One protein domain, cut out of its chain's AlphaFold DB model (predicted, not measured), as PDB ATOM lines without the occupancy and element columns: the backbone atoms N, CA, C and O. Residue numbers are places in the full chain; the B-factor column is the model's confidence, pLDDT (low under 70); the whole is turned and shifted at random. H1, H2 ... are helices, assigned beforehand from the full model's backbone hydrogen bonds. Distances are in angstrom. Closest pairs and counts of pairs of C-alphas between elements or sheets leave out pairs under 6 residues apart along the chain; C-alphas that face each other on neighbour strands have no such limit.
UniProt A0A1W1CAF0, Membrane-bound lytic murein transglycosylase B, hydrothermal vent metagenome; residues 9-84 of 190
ATOM      1  N   SER A   9     147.042  78.398 159.074       95.00
ATOM      2  CA  SER A   9     146.152  77.227 159.079       95.00
ATOM      3  C   SER A   9     144.678  77.608 159.278       95.00
ATOM      4  O   SER A   9     143.818  77.121 158.552       95.00
ATOM      5  N   LYS A  10     144.385  78.574 160.166       95.81
ATOM      6  CA  LYS A  10     143.034  79.143 160.359       95.81
ATOM      7  C   LYS A  10     142.456  79.750 159.072       95.81
ATOM      8  O   LYS A  10     141.315  79.460 158.727       95.81
ATOM      9  N   TYR A  11     143.248  80.542 158.347       95.81
ATOM     10  CA  TYR A  11     142.848  81.124 157.062       95.81
ATOM     11  C   TYR A  11     142.573  80.030 156.023       95.81
ATOM     12  O   TYR A  11     141.535  80.036 155.377       95.81
ATOM     13  N   PHE A  12     143.454  79.037 155.900       97.19
ATOM     14  CA  PHE A  12     143.253  77.971 154.917       97.19
ATOM     15  C   PHE A  12     142.105  77.021 155.271       97.19
ATOM     16  O   PHE A  12     141.479  76.487 154.362       97.19
ATOM     17  N   ARG A  13     141.767  76.838 156.557       96.81
ATOM     18  CA  ARG A  13     140.528  76.149 156.962       96.81
ATOM     19  C   ARG A  13     139.282  76.913 156.524       96.81
ATOM     20  O   ARG A  13     138.336  76.296 156.044       96.81
ATOM     21  N   TYR A  14     139.296  78.237 156.658       97.06
ATOM     22  CA  TYR A  14     138.222  79.095 156.165       97.06
ATOM     23  C   TYR A  14     138.053  78.959 154.643       97.06
ATOM     24  O   TYR A  14     136.956  78.673 154.174       97.06
ATOM     25  N   GLU A  15     139.142  79.039 153.877       97.62
ATOM     26  CA  GLU A  15     139.101  78.867 152.416       97.62
ATOM     27  C   GLU A  15     138.670  77.458 151.987       97.62
ATOM     28  O   GLU A  15     137.886  77.309 151.053       97.62
ATOM     29  N   LEU A  16     139.120  76.415 152.695       96.56
ATOM     30  CA  LEU A  16     138.690  75.040 152.436       96.56
ATOM     31  C   LEU A  16     137.183  74.869 152.665       96.56
ATOM     32  O   LEU A  16     136.510  74.248 151.847       96.56
ATOM     33  N   LYS A  17     136.635  75.454 153.739       97.19
ATOM     34  CA  LYS A  17     135.187  75.466 153.982       97.19
ATOM     35  C   LYS A  17     134.445  76.104 152.805       97.19
ATOM     36  O   LYS A  17     133.479  75.519 152.323       97.19
ATOM     37  N   HIS A  18     134.902  77.264 152.332       97.00
ATOM     38  CA  HIS A  18     134.305  77.936 151.176       97.00
ATOM     39  C   HIS A  18     134.365  77.074 149.912       97.00
ATOM     40  O   HIS A  18     133.353  76.942 149.232       97.00
ATOM     41  N   LEU A  19     135.487  76.400 149.642       95.81
ATOM     42  CA  LEU A  19     135.601  75.493 148.497       95.81
ATOM     43  C   LEU A  19     134.578  74.345 148.551       95.81
ATOM     44  O   LEU A  19     133.963  74.036 147.536       95.81
ATOM     45  N   LEU A  20     134.384  73.725 149.718       96.12
ATOM     46  CA  LEU A  20     133.440  72.612 149.888       96.12
ATOM     47  C   LEU A  20     131.974  73.064 149.786       96.12
ATOM     48  O   LEU A  20     131.135  72.368 149.214       96.12
ATOM     49  N   LEU A  21     131.651  74.242 150.326       95.00
ATOM     50  CA  LEU A  21     130.324  74.840 150.163       95.00
ATOM     51  C   LEU A  21     130.058  75.184 148.697       95.00
ATOM     52  O   LEU A  21     128.979  74.893 148.174       95.00
ATOM     53  N   LEU A  22     131.062  75.744 148.029       92.00
ATOM     54  CA  LEU A  22     131.007  76.075 146.620       92.00
ATOM     55  C   LEU A  22     130.810  74.823 145.754       92.00
ATOM     56  O   LEU A  22     129.937  74.813 144.889       92.00
ATOM     57  N   SER A  23     131.552  73.746 146.024       93.12
ATOM     58  CA  SER A  23     131.433  72.488 145.279       93.12
ATOM     59  C   SER A  23     130.053  71.861 145.411       93.12
ATOM     60  O   SER A  23     129.511  71.344 144.436       93.12
ATOM     61  N   LYS A  24     129.446  71.959 146.600       93.38
ATOM     62  CA  LYS A  24     128.059  71.539 146.827       93.38
ATOM     63  C   LYS A  24     127.071  72.402 146.037       93.38
ATOM     64  O   LYS A  24     126.168  71.855 145.411       93.38
ATOM     65  N   LYS A  25     127.235  73.729 146.063       89.25
ATOM     66  CA  LYS A  25     126.331  74.679 145.395       89.25
ATOM     67  C   LYS A  25     126.355  74.531 143.872       89.25
ATOM     68  O   LYS A  25     125.303  74.420 143.255       89.25
ATOM     69  N   GLU A  26     127.546  74.504 143.288       86.81
ATOM     70  CA  GLU A  26     127.751  74.471 141.832       86.81
ATOM     71  C   GLU A  26     127.868  73.028 141.295       86.81
ATOM     72  O   GLU A  26     128.161  72.815 140.120       86.81
ATOM     73  N   LYS A  27     127.628  72.024 142.155       90.25
ATOM     74  CA  LYS A  27     127.569  70.588 141.836       90.25
ATOM     75  C   LYS A  27     128.804  70.061 141.086       90.25
ATOM     76  O   LYS A  27     128.675  69.357 140.087       90.25
ATOM     77  N   PHE A  28     130.004  70.356 141.588       88.62
ATOM     78  CA  PHE A  28     131.252  69.782 141.065       88.62
ATOM     79  C   PHE A  28     131.992  68.951 142.116       88.62
ATOM     80  O   PHE A  28     131.847  69.155 143.319       88.62
ATOM     81  N   ASN A  29     132.837  68.023 141.659       93.69
ATOM     82  CA  ASN A  29     133.723  67.273 142.545       93.69
ATOM     83  C   ASN A  29     134.914  68.158 142.965       93.69
ATOM     84  O   ASN A  29     135.728  68.509 142.103       93.69
ATOM     85  N   PRO A  30     135.075  68.500 144.259       92.56
ATOM     86  CA  PRO A  30     136.156  69.375 144.712       92.56
ATOM     87  C   PRO A  30     137.555  68.795 144.460       92.56
ATOM     88  O   PRO A  30     138.514  69.558 144.380       92.56
ATOM     89  N   LYS A  31     137.688  67.473 144.269       93.88
ATOM     90  CA  LYS A  31     138.966  66.824 143.922       93.88
ATOM     91  C   LYS A  31     139.446  67.146 142.501       93.88
ATOM     92  O   LYS A  31     140.631  67.011 142.226       93.88
ATOM     93  N   ASN A  32     138.553  67.598 141.620       92.06
ATOM     94  CA  ASN A  32     138.877  67.898 140.221       92.06
ATOM     95  C   ASN A  32     139.280  69.368 140.005       92.06
ATOM     96  O   ASN A  32     139.581  69.775 138.882       92.06
ATOM     97  N   VAL A  33     139.273  70.186 141.060       90.50
ATOM     98  CA  VAL A  33     139.599  71.611 140.963       90.50
ATOM     99  C   VAL A  33     141.105  71.796 140.812       90.50
ATOM    100  O   VAL A  33     141.877  71.578 141.744       90.50
ATOM    101  N   LYS A  34     141.523  72.281 139.641       91.44
ATOM    102  CA  LYS A  34     142.892  72.760 139.421       91.44
ATOM    103  C   LYS A  34     143.045  74.159 140.014       91.44
ATOM    104  O   LYS A  34     142.231  75.046 139.752       91.44
ATOM    105  N   SER A  35     144.088  74.352 140.814       93.50
ATOM    106  CA  SER A  35     144.369  75.607 141.513       93.50
ATOM    107  C   SER A  35     145.875  75.842 141.629       93.50
ATOM    108  O   SER A  35     146.675  74.950 141.343       93.50
ATOM    109  N   SER A  36     146.277  77.045 142.039       95.12
ATOM    110  CA  SER A  36     147.652  77.274 142.486       95.12
ATOM    111  C   SER A  36     147.953  76.495 143.766       95.12
ATOM    112  O   SER A  36     147.047  76.053 144.470       95.12
ATOM    113  N   TYR A  37     149.233  76.418 144.141       93.06
ATOM    114  CA  TYR A  37     149.654  75.813 145.410       93.06
ATOM    115  C   TYR A  37     148.899  76.377 146.632       93.06
ATOM    116  O   TYR A  37     148.619  75.657 147.587       93.06
ATOM    117  N   ALA A  38     148.531  77.664 146.595       93.38
ATOM    118  CA  ALA A  38     147.797  78.323 147.671       93.38
ATOM    119  C   ALA A  38     146.263  78.130 147.602       93.38
ATOM    120  O   ALA A  38     145.556  78.645 148.468       93.38
ATOM    121  N   GLY A  39     145.745  77.411 146.601       94.31
ATOM    122  CA  GLY A  39     144.313  77.160 146.408       94.31
ATOM    123  C   GLY A  39     143.572  78.237 145.610       94.31
ATOM    124  O   GLY A  39     142.346  78.284 145.657       94.31
ATOM    125  N   ALA A  40     144.285  79.110 144.891       96.19
ATOM    126  CA  ALA A  40     143.651  80.108 144.032       96.19
ATOM    127  C   ALA A  40     143.204  79.485 142.697       96.19
ATOM    128  O   ALA A  40     143.960  78.744 142.066       96.19
ATOM    129  N   ILE A  41     141.981  79.784 142.274       94.50
ATOM    130  CA  ILE A  41     141.257  79.124 141.183       94.50
ATOM    131  C   ILE A  41     140.936  80.098 140.044       94.50
ATOM    132  O   ILE A  41     140.772  81.302 140.257       94.50
ATOM    133  N   GLY A  42     140.822  79.567 138.825       94.25
ATOM    134  CA  GLY A  42     140.385  80.326 137.654       94.25
ATOM    135  C   GLY A  42     141.428  81.258 137.036       94.25
ATOM    136  O   GLY A  42     142.544  81.422 137.543       94.25
ATOM    137  N   LEU A  43     141.016  81.921 135.951       96.25
ATOM    138  CA  LEU A  43     141.829  82.890 135.201       96.25
ATOM    139  C   LEU A  43     142.256  84.080 136.074       96.25
ATOM    140  O   LEU A  43     143.362  84.596 135.945       96.25
ATOM    141  N   GLY A  44     141.386  84.490 137.000       94.88
ATOM    142  CA  GLY A  44     141.655  85.563 137.952       94.88
ATOM    143  C   GLY A  44     142.438  85.136 139.197       94.88
ATOM    144  O   GLY A  44     142.780  86.002 139.997       94.88
ATOM    145  N   GLN A  45     142.716  83.844 139.406       96.94
ATOM    146  CA  GLN A  45     143.332  83.347 140.646       96.94
ATOM    147  C   GLN A  45     142.573  83.819 141.903       96.94
ATOM    148  O   GLN A  45     143.149  84.369 142.845       96.94
ATOM    149  N   PHE A  46     141.255  83.625 141.921       96.94
ATOM    150  CA  PHE A  46     140.436  83.921 143.094       96.94
ATOM    151  C   PHE A  46     140.647  82.861 144.168       96.94
ATOM    152  O   PHE A  46     140.697  81.673 143.880       96.94
ATOM    153  N   MET A  47     140.718  83.277 145.427       97.19
ATOM    154  CA  MET A  47     140.529  82.343 146.537       97.19
ATOM    155  C   MET A  47     139.056  81.896 146.592       97.19
ATOM    156  O   MET A  47     138.192  82.667 146.158       97.19
ATOM    157  N   PRO A  48     138.731  80.707 147.132       96.12
ATOM    158  CA  PRO A  48     137.349  80.244 147.250       96.12
ATOM    159  C   PRO A  48     136.408  81.256 147.918       96.12
ATOM    160  O   PRO A  48     135.306  81.480 147.428       96.12
ATOM    161  N   SER A  49     136.843  81.949 148.972       96.75
ATOM    162  CA  SER A  49     136.019  82.989 149.604       96.75
ATOM    163  C   SER A  49     135.787  84.210 148.701       96.75
ATOM    164  O   SER A  49     134.700  84.790 148.695       96.75
ATOM    165  N   SER A  50     136.776  84.587 147.883       95.88
ATOM    166  CA  SER A  50     136.634  85.658 146.888       95.88
ATOM    167  C   SER A  50     135.624  85.296 145.805       95.88
ATOM    168  O   SER A  50     134.918  86.178 145.320       95.88
ATOM    169  N   TYR A  51     135.529  84.018 145.427       94.31
ATOM    170  CA  TYR A  51     134.502  83.561 144.497       94.31
ATOM    171  C   TYR A  51     133.104  83.897 145.023       94.31
ATOM    172  O   TYR A  51     132.322  84.533 144.323       94.31
ATOM    173  N   ASP A  52     132.808  83.559 146.277       91.50
ATOM    174  CA  ASP A  52     131.474  83.787 146.839       91.50
ATOM    175  C   ASP A  52     131.091  85.269 146.880       91.50
ATOM    176  O   ASP A  52     129.938  85.617 146.620       91.50
ATOM    177  N   LEU A  53     132.061  86.138 147.164       94.19
ATOM    178  CA  LEU A  53     131.845  87.578 147.301       94.19
ATOM    179  C   LEU A  53     131.786  88.323 145.965       94.19
ATOM    180  O   LEU A  53     131.125  89.364 145.875       94.19
ATOM    181  N   PHE A  54     132.516  87.849 144.954       97.06
ATOM    182  CA  PHE A  54     132.804  88.655 143.768       97.06
ATOM    183  C   PHE A  54     132.477  87.982 142.437       97.06
ATOM    184  O   PHE A  54     132.391  88.711 141.448       97.06
ATOM    185  N   ALA A  55     132.277  86.661 142.384       95.75
ATOM    186  CA  ALA A  55     131.974  85.976 141.130       95.75
ATOM    187  C   ALA A  55     130.627  86.431 140.543       95.75
ATOM    188  O   ALA A  55     129.630  86.543 141.263       95.75
ATOM    189  N   VAL A  56     130.609  86.676 139.233       96.44
ATOM    190  CA  VAL A  56     129.446  87.131 138.457       96.44
ATOM    191  C   VAL A  56     129.240  86.188 137.276       96.44
ATOM    192  O   VAL A  56     130.204  85.861 136.592       96.44
ATOM    193  N   ASP A  57     127.988  85.794 137.055       95.75
ATOM    194  CA  ASP A  57     127.527  85.094 135.854       95.75
ATOM    195  C   ASP A  57     127.233  86.193 134.834       95.75
ATOM    196  O   ASP A  57     126.255  86.938 134.962       95.75
ATOM    197  N   PHE A  58     128.182  86.413 133.931       97.38
ATOM    198  CA  PHE A  58     128.147  87.539 133.008       97.38
ATOM    199  C   PHE A  58     127.588  87.144 131.649       97.38
ATOM    200  O   PHE A  58     126.930  87.962 131.004       97.38
ATOM    201  N   ASN A  59     127.828  85.904 131.221       95.38
ATOM    202  CA  ASN A  59     127.230  85.347 130.009       95.38
ATOM    203  C   ASN A  59     125.774  84.876 130.216       95.38
ATOM    204  O   ASN A  59     125.107  84.601 129.222       95.38
ATOM    205  N   LYS A  60     125.264  84.874 131.456       95.06
ATOM    206  CA  LYS A  60     123.889  84.513 131.844       95.06
ATOM    207  C   LYS A  60     123.542  83.056 131.540       95.06
ATOM    208  O   LYS A  60     122.396  82.757 131.207       95.06
ATOM    209  N   ASP A  61     124.517  82.156 131.652       93.12
ATOM    210  CA  ASP A  61     124.299  80.716 131.453       93.12
ATOM    211  C   ASP A  61     123.798  79.996 132.724       93.12
ATOM    212  O   ASP A  61     123.561  78.784 132.718       93.12
ATOM    213  N   GLY A  62     123.597  80.748 133.812       90.50
ATOM    214  CA  GLY A  62     123.142  80.250 135.104       90.50
ATOM    215  C   GLY A  62     124.280  79.783 136.012       90.50
ATOM    216  O   GLY A  62     124.006  79.320 137.124       90.50
ATOM    217  N   ARG A  63     125.546  79.885 135.582       89.12
ATOM    218  CA  ARG A  63     126.733  79.512 136.361       89.12
ATOM    219  C   ARG A  63     127.711  80.673 136.424       89.12
ATOM    220  O   ARG A  63     127.916  81.407 135.476       89.12
ATOM    221  N   ARG A  64     128.387  80.814 137.565       91.69
ATOM    222  CA  ARG A  64     129.452  81.818 137.730       91.69
ATOM    223  C   ARG A  64     130.790  81.129 137.498       91.69
ATOM    224  O   ARG A  64     131.425  80.669 138.446       91.69
ATOM    225  N   SER A  65     131.217  80.968 136.255       91.06
ATOM    226  CA  SER A  65     132.429  80.209 135.935       91.06
ATOM    227  C   SER A  65     133.658  81.112 135.860       91.06
ATOM    228  O   SER A  65     133.986  81.665 134.818       91.06
ATOM    229  N   ILE A  66     134.461  81.176 136.925       90.56
ATOM    230  CA  ILE A  66     135.746  81.914 136.908       90.56
ATOM    231  C   ILE A  66     136.823  81.312 135.973       90.56
ATOM    232  O   ILE A  66     137.953  81.810 135.923       90.56
ATOM    233  N   GLN A  67     136.500  80.221 135.271       91.56
ATOM    234  CA  GLN A  67     137.315  79.633 134.205       91.56
ATOM    235  C   GLN A  67     136.939  80.190 132.826       91.56
ATOM    236  O   GLN A  67     137.769  80.194 131.921       91.56
ATOM    237  N   THR A  68     135.705  80.669 132.661       94.69
ATOM    238  CA  THR A  68     135.234  81.278 131.420       94.69
ATOM    239  C   THR A  68     135.690  82.733 131.370       94.69
ATOM    240  O   THR A  68     135.566  83.472 132.347       94.69
ATOM    241  N   THR A  69     136.209  83.172 130.224       96.56
ATOM    242  CA  THR A  69     136.771  84.521 130.062       96.56
ATOM    243  C   THR A  69     135.770  85.633 130.400       96.56
ATOM    244  O   THR A  69     136.139  86.583 131.089       96.56
ATOM    245  N   SER A  70     134.508  85.517 129.964       97.12
ATOM    246  CA  SER A  70     133.450  86.513 130.215       97.12
ATOM    247  C   SER A  70     133.224  86.749 131.709       97.12
ATOM    248  O   SER A  70     133.312  87.877 132.200       97.12
ATOM    249  N   ASP A  71     133.004  85.664 132.439       96.88
ATOM    250  CA  ASP A  71     132.719  85.675 133.868       96.88
ATOM    251  C   ASP A  71     133.948  86.071 134.671       96.88
ATOM    252  O   ASP A  71     133.837  86.840 135.624       96.88
ATOM    253  N   ALA A  72     135.139  85.612 134.279       97.50
ATOM    254  CA  ALA A  72     136.385  86.014 134.917       97.50
ATOM    255  C   ALA A  72     136.603  87.533 134.819       97.50
ATOM    256  O   ALA A  72     136.875  88.176 135.836       97.50
ATOM    257  N   ILE A  73     136.423  88.130 133.634       98.00
ATOM    258  CA  ILE A  73     136.548  89.584 133.433       98.00
ATOM    259  C   ILE A  73     135.530  90.337 134.300       98.00
ATOM    260  O   ILE A  73     135.902  91.267 135.020       98.00
ATOM    261  N   ALA A  74     134.262  89.925 134.275       98.00
ATOM    262  CA  ALA A  74     133.208  90.570 135.054       98.00
ATOM    263  C   ALA A  74     133.416  90.420 136.568       98.00
ATOM    264  O   ALA A  74     133.213  91.373 137.321       98.00
ATOM    265  N   SER A  75     133.884  89.256 137.014       98.19
ATOM    266  CA  SER A  75     134.191  88.970 138.417       98.19
ATOM    267  C   SER A  75     135.366  89.812 138.914       98.19
ATOM    268  O   SER A  75     135.298  90.384 140.002       98.19
ATOM    269  N   ILE A  76     136.418  89.971 138.101       98.31
ATOM    270  CA  ILE A  76     137.531  90.886 138.397       98.31
ATOM    271  C   ILE A  76     137.006  92.325 138.471       98.31
ATOM    272  O   ILE A  76     137.274  93.029 139.444       98.31
ATOM    273  N   ALA A  77     136.197  92.772 137.509       98.12
ATOM    274  CA  ALA A  77     135.607  94.111 137.544       98.12
ATOM    275  C   ALA A  77     134.747  94.340 138.805       98.12
ATOM    276  O   ALA A  77     134.858  95.387 139.454       98.12
ATOM    277  N   ASN A  78     133.936  93.353 139.200       98.44
ATOM    278  CA  ASN A  78     133.132  93.397 140.419       98.44
ATOM    279  C   ASN A  78     134.005  93.431 141.682       98.44
ATOM    280  O   ASN A  78     133.745  94.240 142.576       98.44
ATOM    281  N   TYR A  79     135.088  92.647 141.728       98.44
ATOM    282  CA  TYR A  79     136.092  92.707 142.793       98.44
ATOM    283  C   TYR A  79     136.631  94.132 142.957       98.44
ATOM    284  O   TYR A  79     136.604  94.684 144.059       98.44
ATOM    285  N   PHE A  80     137.076  94.764 141.868       98.56
ATOM    286  CA  PHE A  80     137.601  96.131 141.901       98.56
ATOM    287  C   PHE A  80     136.540  97.141 142.357       98.56
ATOM    288  O   PHE A  80     136.814  97.967 143.233       98.56
ATOM    289  N   LYS A  81     135.314  97.046 141.826       98.38
ATOM    290  CA  LYS A  81     134.185  97.904 142.215       98.38
ATOM    291  C   LYS A  81     133.887  97.794 143.712       98.38
ATOM    292  O   LYS A  81     133.847  98.813 144.400       98.38
ATOM    293  N   LYS A  82     133.730  96.574 144.235       98.06
ATOM    294  CA  LYS A  82     133.440  96.317 145.657       98.06
ATOM    295  C   LYS A  82     134.589  96.730 146.579       98.06
ATOM    296  O   LYS A  82     134.334  97.176 147.691       98.06
ATOM    297  N   ASN A  83     135.834  96.677 146.103       98.12
ATOM    298  CA  ASN A  83     137.010  97.164 146.834       98.12
ATOM    299  C   ASN A  83     137.248  98.683 146.689       98.12
ATOM    300  O   ASN A  83     138.280  99.203 147.124       98.12
ATOM    301  N   GLY A  84     136.286  99.418 146.124       98.06
ATOM    302  CA  GLY A  84     136.255 100.877 146.155       98.06
ATOM    303  C   GLY A  84     136.960 101.564 144.989       98.06
ATOM    304  O   GLY A  84     137.356 102.726 145.144       98.06
TER     305      GLY A  84
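This is residues 9 to 84 of the 190 residues of the protein "Membrane-bound lytic murein transglycosylase B" of hydrothermal vent metagenome (UniProt A0A1W1CAF0). Picture two longer helices, H1 and H3, at opposite ends of the domain, with the short H2 between them as a bridge that touches both. The three helices make a row, and a long loop, residues 26 to 47, folds back over one side of it on the way from H1 to H2. The printed part has 76 residues with three named helices, in the order H1, H2, H3, and no named strand; the class is all helix. It is compact, with a radius of gyration of the C-alphas of 11.9 A, and spans 31 by 29 by 19 A.

Start with H1, residues 9 to 25, and look from its Leu 19 to Pro 48, the first residue of H2, residues 48 to 54. H1 and H2 touch there, their closest C-alphas 5.2 A apart. Their lines stand at a steep tilt of 66 degrees, and they run the same way. At the other end of H2, look at Phe 54 and at Tyr 79 of H3, residues 69 to 82. H2 and H3 touch, and these closest C-alphas are 5.3 A apart. Their lines are about perpendicular, at 74 degrees. H1 and H3 are apart. In H1, H2 and H3 every backbone O i to N i+4 pair is within hydrogen-bond range.

Find C-alpha 9 at (146.152, 77.227, 159.079); from there H1 runs 24.2 A to C-alpha 25. H2 begins at C-alpha 48, at (137.349, 80.244, 147.250), and measures 10.2 A. H3 runs 19.8 A from C-alpha 69 to C-alpha 82, at (133.440, 96.317, 145.657).

The two C-alphas farthest apart, those of Ser 9 and Lys 60, are 35.9 A apart. The printed part has no cut. Both links are long: 22 residues from H1 to H2 and 14 from H2 to H3. The mean pLDDT of the printed part is 95.0, and no printed residue is under 70.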